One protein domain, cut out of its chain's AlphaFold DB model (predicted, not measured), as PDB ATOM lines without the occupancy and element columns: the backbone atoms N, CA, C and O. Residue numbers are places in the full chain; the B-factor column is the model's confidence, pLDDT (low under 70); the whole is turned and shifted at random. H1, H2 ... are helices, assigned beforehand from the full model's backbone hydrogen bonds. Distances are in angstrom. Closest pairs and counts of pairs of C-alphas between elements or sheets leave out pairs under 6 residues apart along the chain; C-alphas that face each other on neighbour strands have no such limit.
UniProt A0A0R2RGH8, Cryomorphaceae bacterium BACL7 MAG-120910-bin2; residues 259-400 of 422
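Overview. This is residues 259 to 400 of the 422 residues of a protein of Cryomorphaceae bacterium BACL7 MAG-120910-bin2 (UniProt A0A0R2RGH8). Two long helices, H4 and H8, meet near their first residues in an L, with short helices round it: H2 and H7 at the corner, H1 and H5 on H4, H6 on H8. H9 is set off from the other helices at the last printed residues, and at the first ones a long stretch without a named element sticks out with residues 260 to 266. The printed part has 142 residues with nine named helices, H1 to H9 in chain order, and no named strand; the class is all helix, with 75 residues in named elements. It is only just compact, close to loose, with a radius of gyration of the C-alphas of 16.9 A and spans of 52 by 37 by 28 A.

Arrangement. Start at H4, residues 316 to 332, which with H8, residues 369 to 382, is a hub touching four helices. The two touch about perpendicular at 75 degrees, with Pro 316 and Pro 369 closest, their C-alphas 5.9 A apart. H1, residues 286 to 294, touches residues 320 to 324 of H4 about perpendicular at 79 degrees; the closest C-alphas, of Ala 292 and Met 320, are 4.6 A apart. H5, residues 340 to 344, touches residues 322 to 326 of H4, closest at the C-alphas of Ala 322 and Trp 344, 5.7 A apart. H6, residues 347 to 352, touches residues 373 to 377 of H8 at a steep tilt of 61 degrees, opposite ways; the closest C-alphas, of Leu 350 and Ile 373, are 5.9 A apart. H2, residues 300 to 303, touches H7, residues 358 to 361, with the C-alphas of Cys 301 and Cys 359 closest at 4.1 A. H3, residues 306 to 309, and H2 only just touch, only at the corner, with 3 pairs of C-alphas within 8 A, the closest those of Thr 302 and Ser 308 at 6.2 A. H9, residues 389 to 400, touches no helix. Every O i to N i+4 pair is within hydrogen-bond range in H1, H5, H6, H8 and H9, and 12 of 13 are in H4; H2, H3 and H7 are too short for such a pair.

Along the chain. Find C-alpha 316 at (-15.963, -36.268, 33.897); from there H4 runs 24.8 A to C-alpha 332. H8 runs 20.4 A from C-alpha 369 at (-13.273, -40.784, 36.542), H9 16.4 A to C-alpha 400 at (-27.379, -40.229, 66.069), and H1 12.3 A.

Size, cuts and confidence. Look at Ser 264 and Gly 311 for the two C-alphas farthest apart, 52.2 A. The printed part has no cut, and no link is long. The mean pLDDT of the printed part is 93.4; residues 269 to 272 are under 70.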
ATOM      1  N   ALA A 259     -10.652 -53.084  65.306       87.31
ATOM      2  CA  ALA A 259      -9.923 -52.979  66.569       87.31
ATOM      3  C   ALA A 259     -10.796 -52.425  67.702       87.31
ATOM      4  O   ALA A 259     -10.702 -52.879  68.839       87.31
ATOM      5  N   MET A 260     -11.689 -51.481  67.388       86.62
ATOM      6  CA  MET A 260     -12.649 -50.940  68.354       86.62
ATOM      7  C   MET A 260     -13.739 -51.950  68.745       86.62
ATOM      8  O   MET A 260     -14.192 -51.947  69.889       86.62
ATOM      9  N   LEU A 261     -14.191 -52.790  67.807       90.44
ATOM     10  CA  LEU A 261     -15.272 -53.760  68.033       90.44
ATOM     11  C   LEU A 261     -14.793 -55.089  68.635       90.44
ATOM     12  O   LEU A 261     -15.578 -55.766  69.298       90.44
ATOM     13  N   ASP A 262     -13.539 -55.468  68.400       90.81
ATOM     14  CA  ASP A 262     -12.937 -56.709  68.881       90.81
ATOM     15  C   ASP A 262     -11.592 -56.417  69.569       90.81
ATOM     16  O   ASP A 262     -10.576 -56.268  68.890       90.81
ATOM     17  N   PRO A 263     -11.546 -56.396  70.917       86.38
ATOM     18  CA  PRO A 263     -10.312 -56.166  71.670       86.38
ATOM     19  C   PRO A 263      -9.194 -57.190  71.413       86.38
ATOM     20  O   PRO A 263      -8.055 -56.952  71.810       86.38
ATOM     21  N   SER A 264      -9.499 -58.343  70.803       90.44
ATOM     22  CA  SER A 264      -8.502 -59.357  70.435       90.44
ATOM     23  C   SER A 264      -7.873 -59.120  69.058       90.44
ATOM     24  O   SER A 264      -6.827 -59.696  68.746       90.44
ATOM     25  N   TYR A 265      -8.477 -58.253  68.240       87.44
ATOM     26  CA  TYR A 265      -7.944 -57.868  66.944       87.44
ATOM     27  C   TYR A 265      -6.810 -56.857  67.127       87.44
ATOM     28  O   TYR A 265      -7.028 -55.722  67.539       87.44
ATOM     29  N   VAL A 266      -5.587 -57.267  66.787       83.50
ATOM     30  CA  VAL A 266      -4.411 -56.390  66.780       83.50
ATOM     31  C   VAL A 266      -4.177 -55.911  65.345       83.50
ATOM     32  O   VAL A 266      -3.839 -56.736  64.491       83.50
ATOM     33  N   PRO A 267      -4.361 -54.612  65.048       78.75
ATOM     34  CA  PRO A 267      -4.040 -54.052  63.744       78.75
ATOM     35  C   PRO A 267      -2.572 -54.254  63.399       78.75
ATOM     36  O   PRO A 267      -1.689 -54.039  64.232       78.75
ATOM     37  N   ASP A 268      -2.302 -54.587  62.142       75.31
ATOM     38  CA  ASP A 268      -0.958 -54.448  61.605       75.31
ATOM     39  C   ASP A 268      -0.682 -52.943  61.438       75.31
ATOM     40  O   ASP A 268      -1.298 -52.266  60.614       75.31
ATOM     41  N   GLY A 269       0.187 -52.380  62.286       66.56
ATOM     42  CA  GLY A 269       0.466 -50.936  62.346       66.56
ATOM     43  C   GLY A 269       1.177 -50.366  61.110       66.56
ATOM     44  O   GLY A 269       1.533 -49.191  61.092       66.56
ATOM     45  N   SER A 270       1.406 -51.193  60.090       64.44
ATOM     46  CA  SER A 270       2.085 -50.848  58.841       64.44
ATOM     47  C   SER A 270       1.198 -50.118  57.817       64.44
ATOM     48  O   SER A 270       1.734 -49.514  56.888       64.44
ATOM     49  N   ASP A 271      -0.128 -50.102  58.007       64.06
ATOM     50  CA  ASP A 271      -1.111 -49.665  57.000       64.06
ATOM     51  C   ASP A 271      -1.810 -48.321  57.302       64.06
ATOM     52  O   ASP A 271      -2.874 -48.021  56.748       64.06
ATOM     53  N   VAL A 272      -1.235 -47.467  58.160       69.06
ATOM     54  CA  VAL A 272      -1.783 -46.118  58.386       69.06
ATOM     55  C   VAL A 272      -1.469 -45.236  57.169       69.06
ATOM     56  O   VAL A 272      -0.298 -44.953  56.901       69.06
ATOM     57  N   PRO A 273      -2.480 -44.784  56.402       73.62
ATOM     58  CA  PRO A 273      -2.234 -43.950  55.241       73.62
ATOM     59  C   PRO A 273      -1.712 -42.585  55.695       73.62
ATOM     60  O   PRO A 273      -2.190 -42.021  56.675       73.62
ATOM     61  N   SER A 274      -0.768 -42.018  54.942       80.06
ATOM     62  CA  SER A 274      -0.260 -40.664  55.209       80.06
ATOM     63  C   SER A 274      -1.345 -39.589  55.094       80.06
ATOM     64  O   SER A 274      -1.221 -38.535  55.712       80.06
ATOM     65  N   ARG A 275      -2.377 -39.856  54.281       87.06
ATOM     66  CA  ARG A 275      -3.575 -39.036  54.089       87.06
ATOM     67  C   ARG A 275      -4.774 -39.887  53.709       87.06
ATOM     68  O   ARG A 275      -4.661 -40.838  52.928       87.06
ATOM     69  N   PHE A 276      -5.944 -39.467  54.159       90.81
ATOM     70  CA  PHE A 276      -7.217 -39.984  53.695       90.81
ATOM     71  C   PHE A 276      -7.622 -39.333  52.363       90.81
ATOM     72  O   PHE A 276      -7.673 -38.113  52.228       90.81
ATOM     73  N   GLY A 277      -7.932 -40.152  51.353       92.94
ATOM     74  CA  GLY A 277      -8.302 -39.668  50.020       92.94
ATOM     75  C   GLY A 277      -7.131 -39.079  49.219       92.94
ATOM     76  O   GLY A 277      -5.979 -39.489  49.399       92.94
ATOM     77  N   ALA A 278      -7.443 -38.147  48.307       95.81
ATOM     78  CA  ALA A 278      -6.472 -37.507  47.425       95.81
ATOM     79  C   ALA A 278      -6.588 -35.982  47.314       95.81
ATOM     80  O   ALA A 278      -7.614 -35.456  46.883       95.81
ATOM     81  N   LYS A 279      -5.491 -35.279  47.621       96.88
ATOM     82  CA  LYS A 279      -5.333 -33.841  47.362       96.88
ATOM     83  C   LYS A 279      -4.690 -33.581  46.001       96.88
ATOM     84  O   LYS A 279      -5.105 -32.671  45.279       96.88
ATOM     85  N   ASP A 280      -3.660 -34.357  45.669       97.12
ATOM     86  CA  ASP A 280      -2.851 -34.185  44.458       97.12
ATOM     87  C   ASP A 280      -2.479 -35.531  43.800       97.12
ATOM     88  O   ASP A 280      -2.906 -36.596  44.239       97.12
ATOM     89  N   ILE A 281      -1.707 -35.496  42.713       97.00
ATOM     90  CA  ILE A 281      -1.332 -36.665  41.897       97.00
ATOM     91  C   ILE A 281      -0.687 -37.794  42.698       97.00
ATOM     92  O   ILE A 281      -0.978 -38.959  42.436       97.00
ATOM     93  N   GLN A 282       0.159 -37.458  43.670       95.44
ATOM     94  CA  GLN A 282       0.865 -38.431  44.505       95.44
ATOM     95  C   GLN A 282      -0.078 -39.207  45.424       95.44
ATOM     96  O   GLN A 282       0.275 -40.268  45.938       95.44
ATOM     97  N   ASP A 283      -1.288 -38.688  45.622       95.62
ATOM     98  CA  ASP A 283      -2.305 -39.353  46.409       95.62
ATOM     99  C   ASP A 283      -3.151 -40.343  45.603       95.62
ATOM    100  O   ASP A 283      -3.716 -41.285  46.158       95.62
ATOM    101  N   LEU A 284      -3.235 -40.146  44.289       96.69
ATOM    102  CA  LEU A 284      -3.960 -41.044  43.403       96.69
ATOM    103  C   LEU A 284      -3.171 -42.335  43.183       96.69
ATOM    104  O   LEU A 284      -1.941 -42.357  43.248       96.69
ATOM    105  N   HIS A 285      -3.874 -43.420  42.867       94.75
ATOM    106  CA  HIS A 285      -3.223 -44.692  42.564       94.75
ATOM    107  C   HIS A 285      -2.918 -44.844  41.068       94.75
ATOM    108  O   HIS A 285      -3.576 -44.246  40.213       94.75
ATOM    109  N   PHE A 286      -1.976 -45.726  40.726       97.19
ATOM    110  CA  PHE A 286      -1.442 -45.929  39.373       97.19
ATOM    111  C   PHE A 286      -2.519 -46.018  38.278       97.19
ATOM    112  O   PHE A 286      -2.418 -45.360  37.241       97.19
ATOM    113  N   ALA A 287      -3.602 -46.764  38.523       96.94
ATOM    114  CA  ALA A 287      -4.686 -46.914  37.553       96.94
ATOM    115  C   ALA A 287      -5.442 -45.598  37.252       96.94
ATOM    116  O   ALA A 287      -5.982 -45.454  36.159       96.94
ATOM    117  N   ASN A 288      -5.467 -44.615  38.164       97.69
ATOM    118  CA  ASN A 288      -6.086 -43.307  37.913       97.69
ATOM    119  C   ASN A 288      -5.258 -42.495  36.910       97.69
ATOM    120  O   ASN A 288      -5.816 -41.906  35.985       97.69
ATOM    121  N   LEU A 289      -3.932 -42.508  37.058       97.94
ATOM    122  CA  LEU A 289      -3.024 -41.809  36.149       97.94
ATOM    123  C   LEU A 289      -2.977 -42.506  34.786       97.94
ATOM    124  O   LEU A 289      -3.056 -41.837  33.758       97.94
ATOM    125  N   LEU A 290      -2.944 -43.843  34.759       97.69
ATOM    126  CA  LEU A 290      -3.034 -44.603  33.510       97.69
ATOM    127  C   LEU A 290      -4.337 -44.293  32.759       97.69
ATOM    128  O   LEU A 290      -4.310 -44.022  31.557       97.69
ATOM    129  N   ASN A 291      -5.462 -44.233  33.478       98.00
ATOM    130  CA  ASN A 291      -6.744 -43.815  32.924       98.00
ATOM    131  C   ASN A 291      -6.681 -42.393  32.330       98.00
ATOM    132  O   ASN A 291      -7.250 -42.149  31.264       98.00
ATOM    133  N   ALA A 292      -6.002 -41.455  32.999       97.69
ATOM    134  CA  ALA A 292      -5.866 -40.072  32.542       97.69
ATOM    135  C   ALA A 292      -5.087 -39.976  31.220       97.69
ATOM    136  O   ALA A 292      -5.568 -39.353  30.273       97.69
ATOM    137  N   TYR A 293      -3.953 -40.674  31.111       97.19
ATOM    138  CA  TYR A 293      -3.168 -40.743  29.871       97.19
ATOM    139  C   TYR A 293      -3.853 -41.539  28.749       97.19
ATOM    140  O   TYR A 293      -3.592 -41.295  27.574       97.19
ATOM    141  N   THR A 294      -4.751 -42.467  29.087       97.56
ATOM    142  CA  THR A 294      -5.510 -43.260  28.102       97.56
ATOM    143  C   THR A 294      -6.754 -42.528  27.579       97.56
ATOM    144  O   THR A 294      -7.370 -42.947  26.595       97.56
ATOM    145  N   CYS A 295      -7.163 -41.432  28.222       96.62
ATOM    146  CA  CYS A 295      -8.360 -40.688  27.848       96.62
ATOM    147  C   CYS A 295      -8.275 -40.158  26.409       96.62
ATOM    148  O   CYS A 295      -7.422 -39.348  26.065       96.62
ATOM    149  N   THR A 296      -9.239 -40.547  25.570       95.12
ATOM    150  CA  THR A 296      -9.339 -40.089  24.170       95.12
ATOM    151  C   THR A 296     -10.076 -38.763  24.008       95.12
ATOM    152  O   THR A 296     -10.341 -38.324  22.888       95.12
ATOM    153  N   GLU A 297     -10.506 -38.149  25.115       95.38
ATOM    154  CA  GLU A 297     -11.273 -36.897  25.137       95.38
ATOM    155  C   GLU A 297     -12.578 -36.959  24.306       95.38
ATOM    156  O   GLU A 297     -13.152 -35.944  23.899       95.38
ATOM    157  N   CYS A 298     -13.104 -38.169  24.075       92.94
ATOM    158  CA  CYS A 298     -14.262 -38.392  23.208       92.94
ATOM    159  C   CYS A 298     -15.565 -37.772  23.744       92.94
ATOM    160  O   CYS A 298     -16.497 -37.547  22.971       92.94
ATOM    161  N   GLY A 299     -15.640 -37.514  25.055       94.00
ATOM    162  CA  GLY A 299     -16.758 -36.831  25.709       94.00
ATOM    163  C   GLY A 299     -18.025 -37.665  25.883       94.00
ATOM    164  O   GLY A 299     -19.078 -37.077  26.100       94.00
ATOM    165  N   ARG A 300     -17.965 -39.004  25.765       93.94
ATOM    166  CA  ARG A 300     -19.109 -39.879  26.112       93.94
ATOM    167  C   ARG A 300     -19.491 -39.721  27.584       93.94
ATOM    168  O   ARG A 300     -20.654 -39.550  27.902       93.94
ATOM    169  N   CYS A 301     -18.498 -39.706  28.466       95.75
ATOM    170  CA  CYS A 301     -18.716 -39.525  29.896       95.75
ATOM    171  C   CYS A 301     -19.344 -38.164  30.236       95.75
ATOM    172  O   CYS A 301     -20.188 -38.102  31.118       95.75
ATOM    173  N   THR A 302     -18.987 -37.096  29.518       96.31
ATOM    174  CA  THR A 302     -19.606 -35.768  29.666       96.31
ATOM    175  C   THR A 302     -21.030 -35.746  29.124       96.31
ATOM    176  O   THR A 302     -21.919 -35.248  29.801       96.31
ATOM    177  N   SER A 303     -21.277 -36.331  27.944       94.75
ATOM    178  CA  SER A 303     -22.621 -36.331  27.351       94.75
ATOM    179  C   SER A 303     -23.646 -37.115  28.159       94.75
ATOM    180  O   SER A 303     -24.820 -36.798  28.069       94.75
ATOM    181  N   GLU A 304     -23.213 -38.113  28.925       95.31
ATOM    182  CA  GLU A 304     -24.079 -38.980  29.740       95.31
ATOM    183  C   GLU A 304     -24.067 -38.574  31.226       95.31
ATOM    184  O   GLU A 304     -24.674 -39.229  32.067       95.31
ATOM    185  N   CYS A 305     -23.351 -37.500  31.580       96.69
ATOM    186  CA  CYS A 305     -23.298 -37.014  32.953       96.69
ATOM    187  C   CYS A 305     -24.517 -36.121  33.242       96.69
ATOM    188  O   CYS A 305     -24.611 -35.041  32.652       96.69
ATOM    189  N   PRO A 306     -25.399 -36.481  34.194       96.50
ATOM    190  CA  PRO A 306     -26.584 -35.676  34.499       96.50
ATOM    191  C   PRO A 306     -26.213 -34.278  35.012       96.50
ATOM    192  O   PRO A 306     -26.852 -33.287  34.667       96.50
ATOM    193  N   ALA A 307     -25.121 -34.162  35.777       96.06
ATOM    194  CA  ALA A 307     -24.626 -32.867  36.236       96.06
ATOM    195  C   ALA A 307     -24.224 -31.963  35.057       96.06
ATOM    196  O   ALA A 307     -24.671 -30.821  34.992       96.06
ATOM    197  N   SER A 308     -23.463 -32.494  34.096       94.75
ATOM    198  CA  SER A 308     -23.052 -31.749  32.898       94.75
ATOM    199  C   SER A 308     -24.248 -31.357  32.025       94.75
ATOM    200  O   SER A 308     -24.330 -30.216  31.576       94.75
ATOM    201  N   GLN A 309     -25.213 -32.263  31.829       94.06
ATOM    202  CA  GLN A 309     -26.420 -31.996  31.033       94.06
ATOM    203  C   GLN A 309     -27.275 -30.858  31.613       94.06
ATOM    204  O   GLN A 309     -27.872 -30.096  30.859       94.06
ATOM    205  N   THR A 310     -27.298 -30.716  32.940       94.75
ATOM    206  CA  THR A 310     -28.009 -29.627  33.638       94.75
ATOM    207  C   THR A 310     -27.207 -28.323  33.743       94.75
ATOM    208  O   THR A 310     -27.629 -27.399  34.431       94.75
ATOM    209  N   GLY A 311     -26.046 -28.228  33.084       91.88
ATOM    210  CA  GLY A 311     -25.219 -27.019  33.066       91.88
ATOM    211  C   GLY A 311     -24.346 -26.808  34.309       91.88
ATOM    212  O   GLY A 311     -23.748 -25.744  34.450       91.88
ATOM    213  N   LYS A 312     -24.232 -27.801  35.204       94.81
ATOM    214  CA  LYS A 312     -23.271 -27.739  36.320       94.81
ATOM    215  C   LYS A 312     -21.840 -27.854  35.794       94.81
ATOM    216  O   LYS A 312     -21.598 -28.438  34.739       94.81
ATOM    217  N   LYS A 313     -20.867 -27.368  36.571       94.56
ATOM    218  CA  LYS A 313     -19.455 -27.315  36.149       94.56
ATOM    219  C   LYS A 313     -18.792 -28.677  35.913       94.56
ATOM    220  O   LYS A 313     -17.788 -28.740  35.208       94.56
ATOM    221  N   LEU A 314     -19.322 -29.764  36.478       97.00
ATOM    222  CA  LEU A 314     -18.715 -31.089  36.356       97.00
ATOM    223  C   LEU A 314     -18.730 -31.603  34.909       97.00
ATOM    224  O   LEU A 314     -19.783 -31.898  34.351       97.00
ATOM    225  N   SER A 315     -17.537 -31.851  34.370       97.12
ATOM    226  CA  SER A 315     -17.316 -32.712  33.206       97.12
ATOM    227  C   SER A 315     -16.384 -33.861  33.605       97.12
ATOM    228  O   SER A 315     -15.207 -33.615  33.868       97.12
ATOM    229  N   PRO A 316     -16.839 -35.131  33.604       97.56
ATOM    230  CA  PRO A 316     -15.963 -36.268  33.897       97.56
ATOM    231  C   PRO A 316     -14.780 -36.387  32.925       97.56
ATOM    232  O   PRO A 316     -13.728 -36.893  33.298       97.56
ATOM    233  N   ARG A 317     -14.924 -35.898  31.683       97.50
ATOM    234  CA  ARG A 317     -13.801 -35.783  30.740       97.50
ATOM    235  C   ARG A 317     -12.749 -34.801  31.251       97.50
ATOM    236  O   ARG A 317     -11.567 -35.130  31.205       97.50
ATOM    237  N   LYS A 318     -13.177 -33.630  31.743       96.94
ATOM    238  CA  LYS A 318     -12.271 -32.613  32.290       96.94
ATOM    239  C   LYS A 318     -11.492 -33.156  33.487       96.94
ATOM    240  O   LYS A 318     -10.308 -32.878  33.558       96.94
ATOM    241  N   ILE A 319     -12.098 -33.973  34.355       98.31
ATOM    242  CA  ILE A 319     -11.384 -34.624  35.472       98.31
ATOM    243  C   ILE A 319     -10.163 -35.400  34.959       98.31
ATOM    244  O   ILE A 319      -9.057 -35.169  35.428       98.31
ATOM    245  N   MET A 320     -10.331 -36.240  33.932       98.06
ATOM    246  CA  MET A 320      -9.212 -37.004  33.363       98.06
ATOM    247  C   MET A 320      -8.150 -36.105  32.720       98.06
ATOM    248  O   MET A 320      -6.959 -36.350  32.886       98.06
ATOM    249  N   MET A 321      -8.578 -35.072  31.986       96.81
ATOM    250  CA  MET A 321      -7.664 -34.116  31.352       96.81
ATOM    251  C   MET A 321      -6.864 -33.339  32.400       96.81
ATOM    252  O   MET A 321      -5.647 -33.315  32.328       96.81
ATOM    253  N   ALA A 322      -7.534 -32.803  33.420       97.75
ATOM    254  CA  ALA A 322      -6.926 -32.101  34.544       97.75
ATOM    255  C   ALA A 322      -5.909 -32.976  35.287       97.75
ATOM    256  O   ALA A 322      -4.816 -32.512  35.596       97.75
ATOM    257  N   THR A 323      -6.225 -34.254  35.527       98.31
ATOM    258  CA  THR A 323      -5.279 -35.197  36.135       98.31
ATOM    259  C   THR A 323      -4.038 -35.394  35.264       98.31
ATOM    260  O   THR A 323      -2.928 -35.304  35.779       98.31
ATOM    261  N   ARG A 324      -4.192 -35.619  33.952       97.00
ATOM    262  CA  ARG A 324      -3.050 -35.749  33.029       97.00
ATOM    263  C   ARG A 324      -2.219 -34.464  32.989       97.00
ATOM    264  O   ARG A 324      -0.999 -34.518  33.095       97.00
ATOM    265  N   ASP A 325      -2.879 -33.323  32.842       96.00
ATOM    266  CA  ASP A 325      -2.220 -32.032  32.670       96.00
ATOM    267  C   ASP A 325      -1.479 -31.621  33.957       96.00
ATOM    268  O   ASP A 325      -0.373 -31.090  33.879       96.00
ATOM    269  N   ARG A 326      -2.003 -31.977  35.141       97.44
ATOM    270  CA  ARG A 326      -1.290 -31.821  36.418       97.44
ATOM    271  C   ARG A 326      -0.056 -32.726  36.520       97.44
ATOM    272  O   ARG A 326       0.969 -32.264  37.013       97.44
ATOM    273  N   VAL A 327      -0.099 -33.974  36.033       97.25
ATOM    274  CA  VAL A 327       1.112 -34.822  35.959       97.25
ATOM    275  C   VAL A 327       2.165 -34.156  35.070       97.25
ATOM    276  O   VAL A 327       3.322 -34.035  35.469       97.25
ATOM    277  N   GLU A 328       1.773 -33.683  33.884       95.94
ATOM    278  CA  GLU A 328       2.701 -33.006  32.973       95.94
ATOM    279  C   GLU A 328       3.250 -31.701  33.553       95.94
ATOM    280  O   GLU A 328       4.421 -31.405  33.324       95.94
ATOM    281  N   GLN A 329       2.456 -30.958  34.330       96.56
ATOM    282  CA  GLN A 329       2.919 -29.777  35.056       96.56
ATOM    283  C   GLN A 329       4.025 -30.143  36.051       96.56
ATOM    284  O   GLN A 329       5.090 -29.540  35.989       96.56
ATOM    285  N   ILE A 330       3.830 -31.165  36.894       96.62
ATOM    286  CA  ILE A 330       4.844 -31.615  37.870       96.62
ATOM    287  C   ILE A 330       6.134 -32.069  37.168       96.62
ATOM    288  O   ILE A 330       7.236 -31.828  37.654       96.62
ATOM    289  N   LEU A 331       6.018 -32.733  36.013       95.50
ATOM    290  CA  LEU A 331       7.181 -33.176  35.238       95.50
ATOM    291  C   LEU A 331       7.950 -32.026  34.568       95.50
ATOM    292  O   LEU A 331       9.109 -32.219  34.198       95.50
ATOM    293  N   GLN A 332       7.304 -30.881  34.335       95.31
ATOM    294  CA  GLN A 332       7.935 -29.683  33.770       95.31
ATOM    295  C   GLN A 332       8.504 -28.777  34.859       95.31
ATOM    296  O   GLN A 332       9.595 -28.243  34.688       95.31
ATOM    297  N   ASP A 333       7.770 -28.632  35.957       95.00
ATOM    298  CA  ASP A 333       8.091 -27.793  37.100       95.00
ATOM    299  C   ASP A 333       7.715 -28.534  38.391       95.00
ATOM    300  O   ASP A 333       6.556 -28.557  38.820       95.00
ATOM    301  N   SER A 334       8.719 -29.156  39.012       89.62
ATOM    302  CA  SER A 334       8.548 -29.909  40.255       89.62
ATOM    303  C   SER A 334       8.282 -29.026  41.475       89.62
ATOM    304  O   SER A 334       7.871 -29.550  42.507       89.62
ATOM    305  N   GLU A 335       8.518 -27.713  41.384       90.00
ATOM    306  CA  GLU A 335       8.329 -26.762  42.488       90.00
ATOM    307  C   GLU A 335       6.940 -26.101  42.469       90.00
ATOM    308  O   GLU A 335       6.588 -25.342  43.380       90.00
ATOM    309  N   SER A 336       6.124 -26.425  41.462       91.69
ATOM    310  CA  SER A 336       4.762 -25.923  41.307       91.69
ATOM    311  C   SER A 336       3.906 -26.177  42.556       91.69
ATOM    312  O   SER A 336       3.570 -27.316  42.891       91.69
ATOM    313  N   GLN A 337       3.486 -25.086  43.202       90.88
ATOM    314  CA  GLN A 337       2.657 -25.099  44.416       90.88
ATOM    315  C   GLN A 337       1.168 -25.380  44.147       90.88
ATOM    316  O   GLN A 337       0.396 -25.600  45.079       90.88
ATOM    317  N   GLN A 338       0.738 -25.339  42.884       94.81
ATOM    318  CA  GLN A 338      -0.644 -25.630  42.508       94.81
ATOM    319  C   GLN A 338      -0.934 -27.110  42.763       94.81
ATOM    320  O   GLN A 338      -0.120 -27.937  42.396       94.81
ATOM    321  N   THR A 339      -2.079 -27.474  43.332       96.56
ATOM    322  CA  THR A 339      -2.480 -28.882  43.516       96.56
ATOM    323  C   THR A 339      -3.554 -29.297  42.515       96.56
ATOM    324  O   THR A 339      -4.206 -28.444  41.908       96.56
ATOM    325  N   LEU A 340      -3.779 -30.607  42.337       97.94
ATOM    326  CA  LEU A 340      -4.919 -31.095  41.555       97.94
ATOM    327  C   LEU A 340      -6.248 -30.536  42.094       97.94
ATOM    328  O   LEU A 340      -7.026 -29.960  41.329       97.94
ATOM    329  N   LEU A 341      -6.487 -30.673  43.403       97.94
ATOM    330  CA  LEU A 341      -7.602 -30.029  44.098       97.94
ATOM    331  C   LEU A 341      -7.413 -28.510  44.128       97.94
ATOM    332  O   LEU A 341      -6.310 -28.036  44.394       97.94
ATOM    333  N   ASP A 342      -8.486 -27.763  43.869       96.50
ATOM    334  CA  ASP A 342      -8.590 -26.294  43.848       96.50
ATOM    335  C   ASP A 342      -7.725 -25.576  42.793       96.50
ATOM    336  O   ASP A 342      -8.089 -24.491  42.345       96.50
ATOM    337  N   GLY A 343      -6.646 -26.197  42.312       96.19
ATOM    338  CA  GLY A 343      -5.846 -25.703  41.199       96.19
ATOM    339  C   GLY A 343      -6.395 -26.107  39.832       96.19
ATOM    340  O   GLY A 343      -6.506 -25.260  38.949       96.19
ATOM    341  N   TRP A 344      -6.732 -27.385  39.643       97.06
ATOM    342  CA  TRP A 344      -7.180 -27.923  38.348       97.06
ATOM    343  C   TRP A 344      -8.632 -28.416  38.375       97.06
ATOM    344  O   TRP A 344      -9.360 -28.298  37.384       97.06
ATOM    345  N   ILE A 345      -9.054 -28.957  39.519       98.19
ATOM    346  CA  ILE A 345     -10.401 -29.466  39.777       98.19
ATOM    347  C   ILE A 345     -10.970 -28.725  40.984       98.19
ATOM    348  O   ILE A 345     -10.443 -28.818  42.092       98.19
ATOM    349  N   SER A 346     -12.068 -28.004  40.779       97.50
ATOM    350  CA  SER A 346     -12.723 -27.231  41.837       97.50
ATOM    351  C   SER A 346     -13.638 -28.089  42.714       97.50
ATOM    352  O   SER A 346     -14.215 -29.085  42.266       97.50
ATOM    353  N   ARG A 347     -13.865 -27.653  43.960       97.19
ATOM    354  CA  ARG A 347     -14.820 -28.307  44.877       97.19
ATOM    355  C   ARG A 347     -16.237 -28.382  44.307       97.19
ATOM    356  O   ARG A 347     -16.927 -29.372  44.525       97.19
ATOM    357  N   GLU A 348     -16.672 -27.372  43.554       96.31
ATOM    358  CA  GLU A 348     -17.994 -27.358  42.911       96.31
ATOM    359  C   GLU A 348     -18.146 -28.501  41.898       96.31
ATOM    360  O   GLU A 348     -19.179 -29.168  41.858       96.31
ATOM    361  N   GLU A 349     -17.100 -28.780  41.115       97.00
ATOM    362  CA  GLU A 349     -17.088 -29.915  40.187       97.00
ATOM    363  C   GLU A 349     -17.172 -31.240  40.938       97.00
ATOM    364  O   GLU A 349     -17.958 -32.113  40.563       97.00
ATOM    365  N   LEU A 350     -16.409 -31.372  42.028       97.69
ATOM    366  CA  LEU A 350     -16.438 -32.564  42.864       97.69
ATOM    367  C   LEU A 350     -17.831 -32.778  43.445       97.69
ATOM    368  O   LEU A 350     -18.389 -33.855  43.270       97.69
ATOM    369  N   TRP A 351     -18.436 -31.777  44.086       96.56
ATOM    370  CA  TRP A 351     -19.736 -31.901  44.756       96.56
ATOM    371  C   TRP A 351     -20.937 -31.962  43.807       96.56
ATOM    372  O   TRP A 351     -21.977 -32.499  44.181       96.56
ATOM    373  N   ALA A 352     -20.788 -31.547  42.548       96.88
ATOM    374  CA  ALA A 352     -21.821 -31.737  41.531       96.88
ATOM    375  C   ALA A 352     -22.023 -33.212  41.120       96.88
ATOM    376  O   ALA A 352     -23.067 -33.545  40.552       96.88
ATOM    377  N   CYS A 353     -21.060 -34.103  41.389       96.44
ATOM    378  CA  CYS A 353     -21.164 -35.520  41.034       96.44
ATOM    379  C   CYS A 353     -22.251 -36.244  41.850       96.44
ATOM    380  O   CYS A 353     -22.236 -36.252  43.077       96.44
ATOM    381  N   THR A 354     -23.178 -36.924  41.182       93.94
ATOM    382  CA  THR A 354     -24.256 -37.684  41.846       93.94
ATOM    383  C   THR A 354     -23.882 -39.136  42.139       93.94
ATOM    384  O   THR A 354     -24.747 -39.930  42.489       93.94
ATOM    385  N   THR A 355     -22.617 -39.519  41.918       94.44
ATOM    386  CA  THR A 355     -22.111 -40.897  42.084       94.44
ATOM    387  C   THR A 355     -22.900 -41.969  41.313       94.44
ATOM    388  O   THR A 355     -22.798 -43.150  41.612       94.44
ATOM    389  N   CYS A 356     -23.640 -41.583  40.265       94.19
ATOM    390  CA  CYS A 356     -24.492 -42.480  39.468       94.19
ATOM    391  C   CYS A 356     -23.733 -43.456  38.551       94.19
ATOM    392  O   CYS A 356     -24.349 -44.296  37.905       94.19
ATOM    393  N   ASN A 357     -22.406 -43.331  38.449       94.19
ATOM    394  CA  ASN A 357     -21.522 -44.216  37.683       94.19
ATOM    395  C   ASN A 357     -21.712 -44.245  36.144       94.19
ATOM    396  O   ASN A 357     -21.012 -44.987  35.451       94.19
ATOM    397  N   ALA A 358     -22.573 -43.389  35.580       94.81
ATOM    398  CA  ALA A 358     -22.824 -43.325  34.134       94.81
ATOM    399  C   ALA A 358     -21.544 -43.090  33.307       94.81
ATOM    400  O   ALA A 358     -21.347 -43.709  32.263       94.81
ATOM    401  N   CYS A 359     -20.632 -42.238  33.791       95.25
ATOM    402  CA  CYS A 359     -19.373 -41.927  33.110       95.25
ATOM    403  C   CYS A 359     -18.459 -43.148  32.916       95.25
ATOM    404  O   CYS A 359     -17.795 -43.238  31.881       95.25
ATOM    405  N   VAL A 360     -18.446 -44.066  33.883       95.06
ATOM    406  CA  VAL A 360     -17.636 -45.291  33.872       95.06
ATOM    407  C   VAL A 360     -18.246 -46.316  32.922       95.06
ATOM    408  O   VAL A 360     -17.548 -46.934  32.120       95.06
ATOM    409  N   GLU A 361     -19.571 -46.457  32.948       92.81
ATOM    410  CA  GLU A 361     -20.296 -47.412  32.110       92.81
ATOM    411  C   GLU A 361     -20.118 -47.149  30.609       92.81
ATOM    412  O   GLU A 361     -19.853 -48.075  29.828       92.81
ATOM    413  N   VAL A 362     -20.246 -45.882  30.218       93.56
ATOM    414  CA  VAL A 362     -20.258 -45.456  28.812       93.56
ATOM    415  C   VAL A 362     -18.853 -45.292  28.239       93.56
ATOM    416  O   VAL A 362     -18.697 -45.014  27.048       93.56
ATOM    417  N   CYS A 363     -17.819 -45.421  29.068       94.88
ATOM    418  CA  CYS A 363     -16.448 -45.279  28.624       94.88
ATOM    419  C   CYS A 363     -16.045 -46.450  27.706       94.88
ATOM    420  O   CYS A 363     -16.171 -47.610  28.101       94.88
ATOM    421  N   PRO A 364     -15.520 -46.186  26.491       94.50
ATOM    422  CA  PRO A 364     -15.109 -47.252  25.584       94.50
ATOM    423  C   PRO A 364     -13.823 -47.963  26.022       94.50
ATOM    424  O   PRO A 364     -13.543 -49.045  25.525       94.50
ATOM    425  N   LEU A 365     -13.064 -47.365  26.946       95.44
ATOM    426  CA  LEU A 365     -11.753 -47.839  27.402       95.44
ATOM    427  C   LEU A 365     -11.752 -48.251  28.883       95.44
ATOM    428  O   LEU A 365     -10.683 -48.391  29.468       95.44
ATOM    429  N   ASN A 366     -12.934 -48.405  29.496       95.44
ATOM    430  CA  ASN A 366     -13.112 -48.717  30.922       95.44
ATOM    431  C   ASN A 366     -12.400 -47.747  31.892       95.44
ATOM    432  O   ASN A 366     -12.013 -48.123  32.996       95.44
ATOM    433  N   ILE A 367     -12.241 -46.485  31.485       96.69
ATOM    434  CA  ILE A 367     -11.737 -45.420  32.361       96.69
ATOM    435  C   ILE A 367     -12.762 -45.108  33.452       96.69
ATOM    436  O   ILE A 367     -13.961 -45.030  33.176       96.69
ATOM    437  N   ASP A 368     -12.257 -44.867  34.662       95.69
ATOM    438  CA  ASP A 368     -13.039 -44.588  35.862       95.69
ATOM    439  C   ASP A 368     -12.721 -43.187  36.431       95.69
ATOM    440  O   ASP A 368     -11.828 -43.050  37.270       95.69
ATOM    441  N   PRO A 369     -13.409 -42.121  35.963       96.75
ATOM    442  CA  PRO A 369     -13.273 -40.784  36.542       96.75
ATOM    443  C   PRO A 369     -13.929 -40.663  37.922       96.75
ATOM    444  O   PRO A 369     -13.609 -39.740  38.669       96.75
ATOM    445  N   LEU A 370     -14.887 -41.544  38.242       95.81
ATOM    446  CA  LEU A 370     -15.620 -41.498  39.504       95.81
ATOM    447  C   LEU A 370     -14.682 -41.791  40.674       95.81
ATOM    448  O   LEU A 370     -14.756 -41.110  41.689       95.81
ATOM    449  N   ASP A 371     -13.774 -42.744  40.502       95.56
ATOM    450  CA  ASP A 371     -12.762 -43.104  41.493       95.56
ATOM    451  C   ASP A 371     -11.905 -41.900  41.942       95.56
ATOM    452  O   ASP A 371     -11.790 -41.631  43.136       95.56
ATOM    453  N   ILE A 372     -11.425 -41.079  40.997       97.31
ATOM    454  CA  ILE A 372     -10.690 -39.834  41.305       97.31
ATOM    455  C   ILE A 372     -11.572 -38.874  42.114       97.31
ATOM    456  O   ILE A 372     -11.152 -38.359  43.147       97.31
ATOM    457  N   ILE A 373     -12.819 -38.655  41.677       97.56
ATOM    458  CA  ILE A 373     -13.761 -37.760  42.369       97.56
ATOM    459  C   ILE A 373     -14.009 -38.233  43.807       97.56
ATOM    460  O   ILE A 373     -14.050 -37.414  44.724       97.56
ATOM    461  N   GLN A 374     -14.176 -39.540  44.017       95.44
ATOM    462  CA  GLN A 374     -14.435 -40.114  45.335       95.44
ATOM    463  C   GLN A 374     -13.228 -39.969  46.262       95.44
ATOM    464  O   GLN A 374     -13.409 -39.545  47.400       95.44
ATOM    465  N   GLN A 375     -12.012 -40.226  45.773       95.69
ATOM    466  CA  GLN A 375     -10.787 -40.008  46.549       95.69
ATOM    467  C   GLN A 375     -10.619 -38.528  46.935       95.69
ATOM    468  O   GLN A 375     -10.288 -38.216  48.076       95.69
ATOM    469  N   MET A 376     -10.923 -37.590  46.035       97.56
ATOM    470  CA  MET A 376     -10.842 -36.158  46.355       97.56
ATOM    471  C   MET A 376     -11.920 -35.705  47.348       97.56
ATOM    472  O   MET A 376     -11.651 -34.905  48.242       97.56
ATOM    473  N   ARG A 377     -13.140 -36.246  47.248       96.38
ATOM    474  CA  ARG A 377     -14.199 -36.016  48.247       96.38
ATOM    475  C   ARG A 377     -13.826 -36.575  49.615       96.38
ATOM    476  O   ARG A 377     -14.084 -35.917  50.612       96.38
ATOM    477  N   GLN A 378     -13.216 -37.758  49.658       94.50
ATOM    478  CA  GLN A 378     -12.711 -38.357  50.894       94.50
ATOM    479  C   GLN A 378     -11.712 -37.429  51.588       94.50
ATOM    480  O   GLN A 378     -11.874 -37.167  52.775       94.50
ATOM    481  N   TYR A 379     -10.758 -36.866  50.841       96.31
ATOM    482  CA  TYR A 379      -9.808 -35.889  51.377       96.31
ATOM    483  C   TYR A 379     -10.517 -34.640  51.917       96.31
ATOM    484  O   TYR A 379     -10.301 -34.249  53.060       96.31
ATOM    485  N   LEU A 380     -11.447 -34.058  51.150       97.00
ATOM    486  CA  LEU A 380     -12.214 -32.893  51.611       97.00
ATOM    487  C   LEU A 380     -12.979 -33.157  52.914       97.00
ATOM    488  O   LEU A 380     -13.075 -32.264  53.748       97.00
ATOM    489  N   VAL A 381     -13.538 -34.356  53.088       94.38
ATOM    490  CA  VAL A 381     -14.318 -34.710  54.282       94.38
ATOM    491  C   VAL A 381     -13.409 -35.004  55.474       94.38
ATOM    492  O   VAL A 381     -13.626 -34.440  56.539       94.38
ATOM    493  N   MET A 382     -12.410 -35.874  55.311       92.19
ATOM    494  CA  MET A 382     -11.653 -36.428  56.443       92.19
ATOM    495  C   MET A 382     -10.410 -35.624  56.819       92.19
ATOM    496  O   MET A 382      -9.997 -35.682  57.969       92.19
ATOM    497  N   GLU A 383      -9.823 -34.875  55.884       94.75
ATOM    498  CA  GLU A 383      -8.618 -34.074  56.148       94.75
ATOM    499  C   GLU A 383      -8.960 -32.594  56.344       94.75
ATOM    500  O   GLU A 383      -8.385 -31.928  57.199       94.75
ATOM    501  N   GLU A 384      -9.917 -32.061  55.574       95.25
ATOM    502  CA  GLU A 384     -10.257 -30.629  55.618       95.25
ATOM    503  C   GLU A 384     -11.570 -30.306  56.343       95.25
ATOM    504  O   GLU A 384     -11.897 -29.131  56.493       95.25
ATOM    505  N   SER A 385     -12.344 -31.310  56.778       93.62
ATOM    506  CA  SER A 385     -13.686 -31.106  57.361       93.62
ATOM    507  C   SER A 385     -14.609 -30.230  56.488       93.62
ATOM    508  O   SER A 385     -15.475 -29.509  56.981       93.62
ATOM    509  N   ALA A 386     -14.427 -30.275  55.167       93.94
ATOM    510  CA  ALA A 386     -15.018 -29.355  54.195       93.94
ATOM    511  C   ALA A 386     -16.183 -29.976  53.403       93.94
ATOM    512  O   ALA A 386     -16.387 -29.675  52.219       93.94
ATOM    513  N   ALA A 387     -16.951 -30.867  54.032       92.50
ATOM    514  CA  ALA A 387     -18.159 -31.411  53.423       92.50
ATOM    515  C   ALA A 387     -19.271 -30.338  53.334       92.50
ATOM    516  O   ALA A 387     -19.383 -29.483  54.216       92.50
ATOM    517  N   PRO A 388     -20.138 -30.375  52.304       93.75
ATOM    518  CA  PRO A 388     -21.333 -29.542  52.234       93.75
ATOM    519  C   PRO A 388     -22.205 -29.679  53.489       93.75
ATOM    520  O   PRO A 388     -22.415 -30.784  53.983       93.75
ATOM    521  N   ALA A 389     -22.792 -28.572  53.953       92.31
ATOM    522  CA  ALA A 389     -23.605 -28.545  55.175       92.31
ATOM    523  C   ALA A 389     -24.767 -29.559  55.171       92.31
ATOM    524  O   ALA A 389     -25.082 -30.157  56.201       92.31
ATOM    525  N   SER A 390     -25.374 -29.802  54.005       90.12
ATOM    526  CA  SER A 390     -26.415 -30.823  53.842       90.12
ATOM    527  C   SER A 390     -25.893 -32.244  54.072       90.12
ATOM    528  O   SER A 390     -26.604 -33.062  54.650       90.12
ATOM    529  N   LEU A 391     -24.650 -32.534  53.671       90.25
ATOM    530  CA  LEU A 391     -24.011 -33.824  53.929       90.25
ATOM    531  C   LEU A 391     -23.600 -33.962  55.392       90.25
ATOM    532  O   LEU A 391     -23.841 -35.021  55.953       90.25
ATOM    533  N   ASN A 392     -23.077 -32.905  56.023       91.25
ATOM    534  CA  ASN A 392     -22.793 -32.922  57.463       91.25
ATOM    535  C   ASN A 392     -24.059 -33.218  58.273       91.25
ATOM    536  O   ASN A 392     -24.061 -34.108  59.111       91.25
ATOM    537  N   THR A 393     -25.165 -32.541  57.950       91.94
ATOM    538  CA  THR A 393     -26.462 -32.781  58.604       91.94
ATOM    539  C   THR A 393     -26.913 -34.233  58.428       91.94
ATOM    540  O   THR A 393     -27.348 -34.869  59.384       91.94
ATOM    541  N   MET A 394     -26.786 -34.775  57.213       91.62
ATOM    542  CA  MET A 394     -27.120 -36.171  56.934       91.62
ATOM    543  C   MET A 394     -26.229 -37.141  57.720       91.62
ATOM    544  O   MET A 394     -26.756 -38.056  58.343       91.62
ATOM    545  N   MET A 395     -24.911 -36.927  57.752       91.44
ATOM    546  CA  MET A 395     -23.971 -37.773  58.497       91.44
ATOM    547  C   MET A 395     -24.280 -37.767  59.998       91.44
ATOM    548  O   MET A 395     -24.372 -38.834  60.593       91.44
ATOM    549  N   THR A 396     -24.548 -36.596  60.582       90.69
ATOM    550  CA  THR A 396     -24.963 -36.468  61.987       90.69
ATOM    551  C   THR A 396     -26.293 -37.176  62.267       90.69
ATOM    552  O   THR A 396     -26.446 -37.809  63.310       90.69
ATOM    553  N   ASN A 397     -27.263 -37.120  61.348       91.38
ATOM    554  CA  ASN A 397     -28.515 -37.870  61.497       91.38
ATOM    555  C   ASN A 397     -28.284 -39.385  61.431       91.38
ATOM    556  O   ASN A 397     -28.886 -40.129  62.207       91.38
ATOM    557  N   VAL A 398     -27.404 -39.849  60.539       90.94
ATOM    558  CA  VAL A 398     -27.053 -41.272  60.437       90.94
ATOM    559  C   VAL A 398     -26.375 -41.747  61.717       90.94
ATOM    560  O   VAL A 398     -26.748 -42.798  62.230       90.94
ATOM    561  N   GLU A 399     -25.440 -40.966  62.252       88.88
ATOM    562  CA  GLU A 399     -24.723 -41.273  63.492       88.88
ATOM    563  C   GLU A 399     -25.664 -41.337  64.704       88.88
ATOM    564  O   GLU A 399     -25.660 -42.324  65.435       88.88
ATOM    565  N   ASN A 400     -26.525 -40.330  64.882       89.88
ATOM    566  CA  ASN A 400     -27.379 -40.229  66.069       89.88
ATOM    567  C   ASN A 400     -28.644 -41.097  65.992       89.88
ATOM    568  O   ASN A 400     -29.067 -41.676  66.991       89.88
TER     569      ASN A 400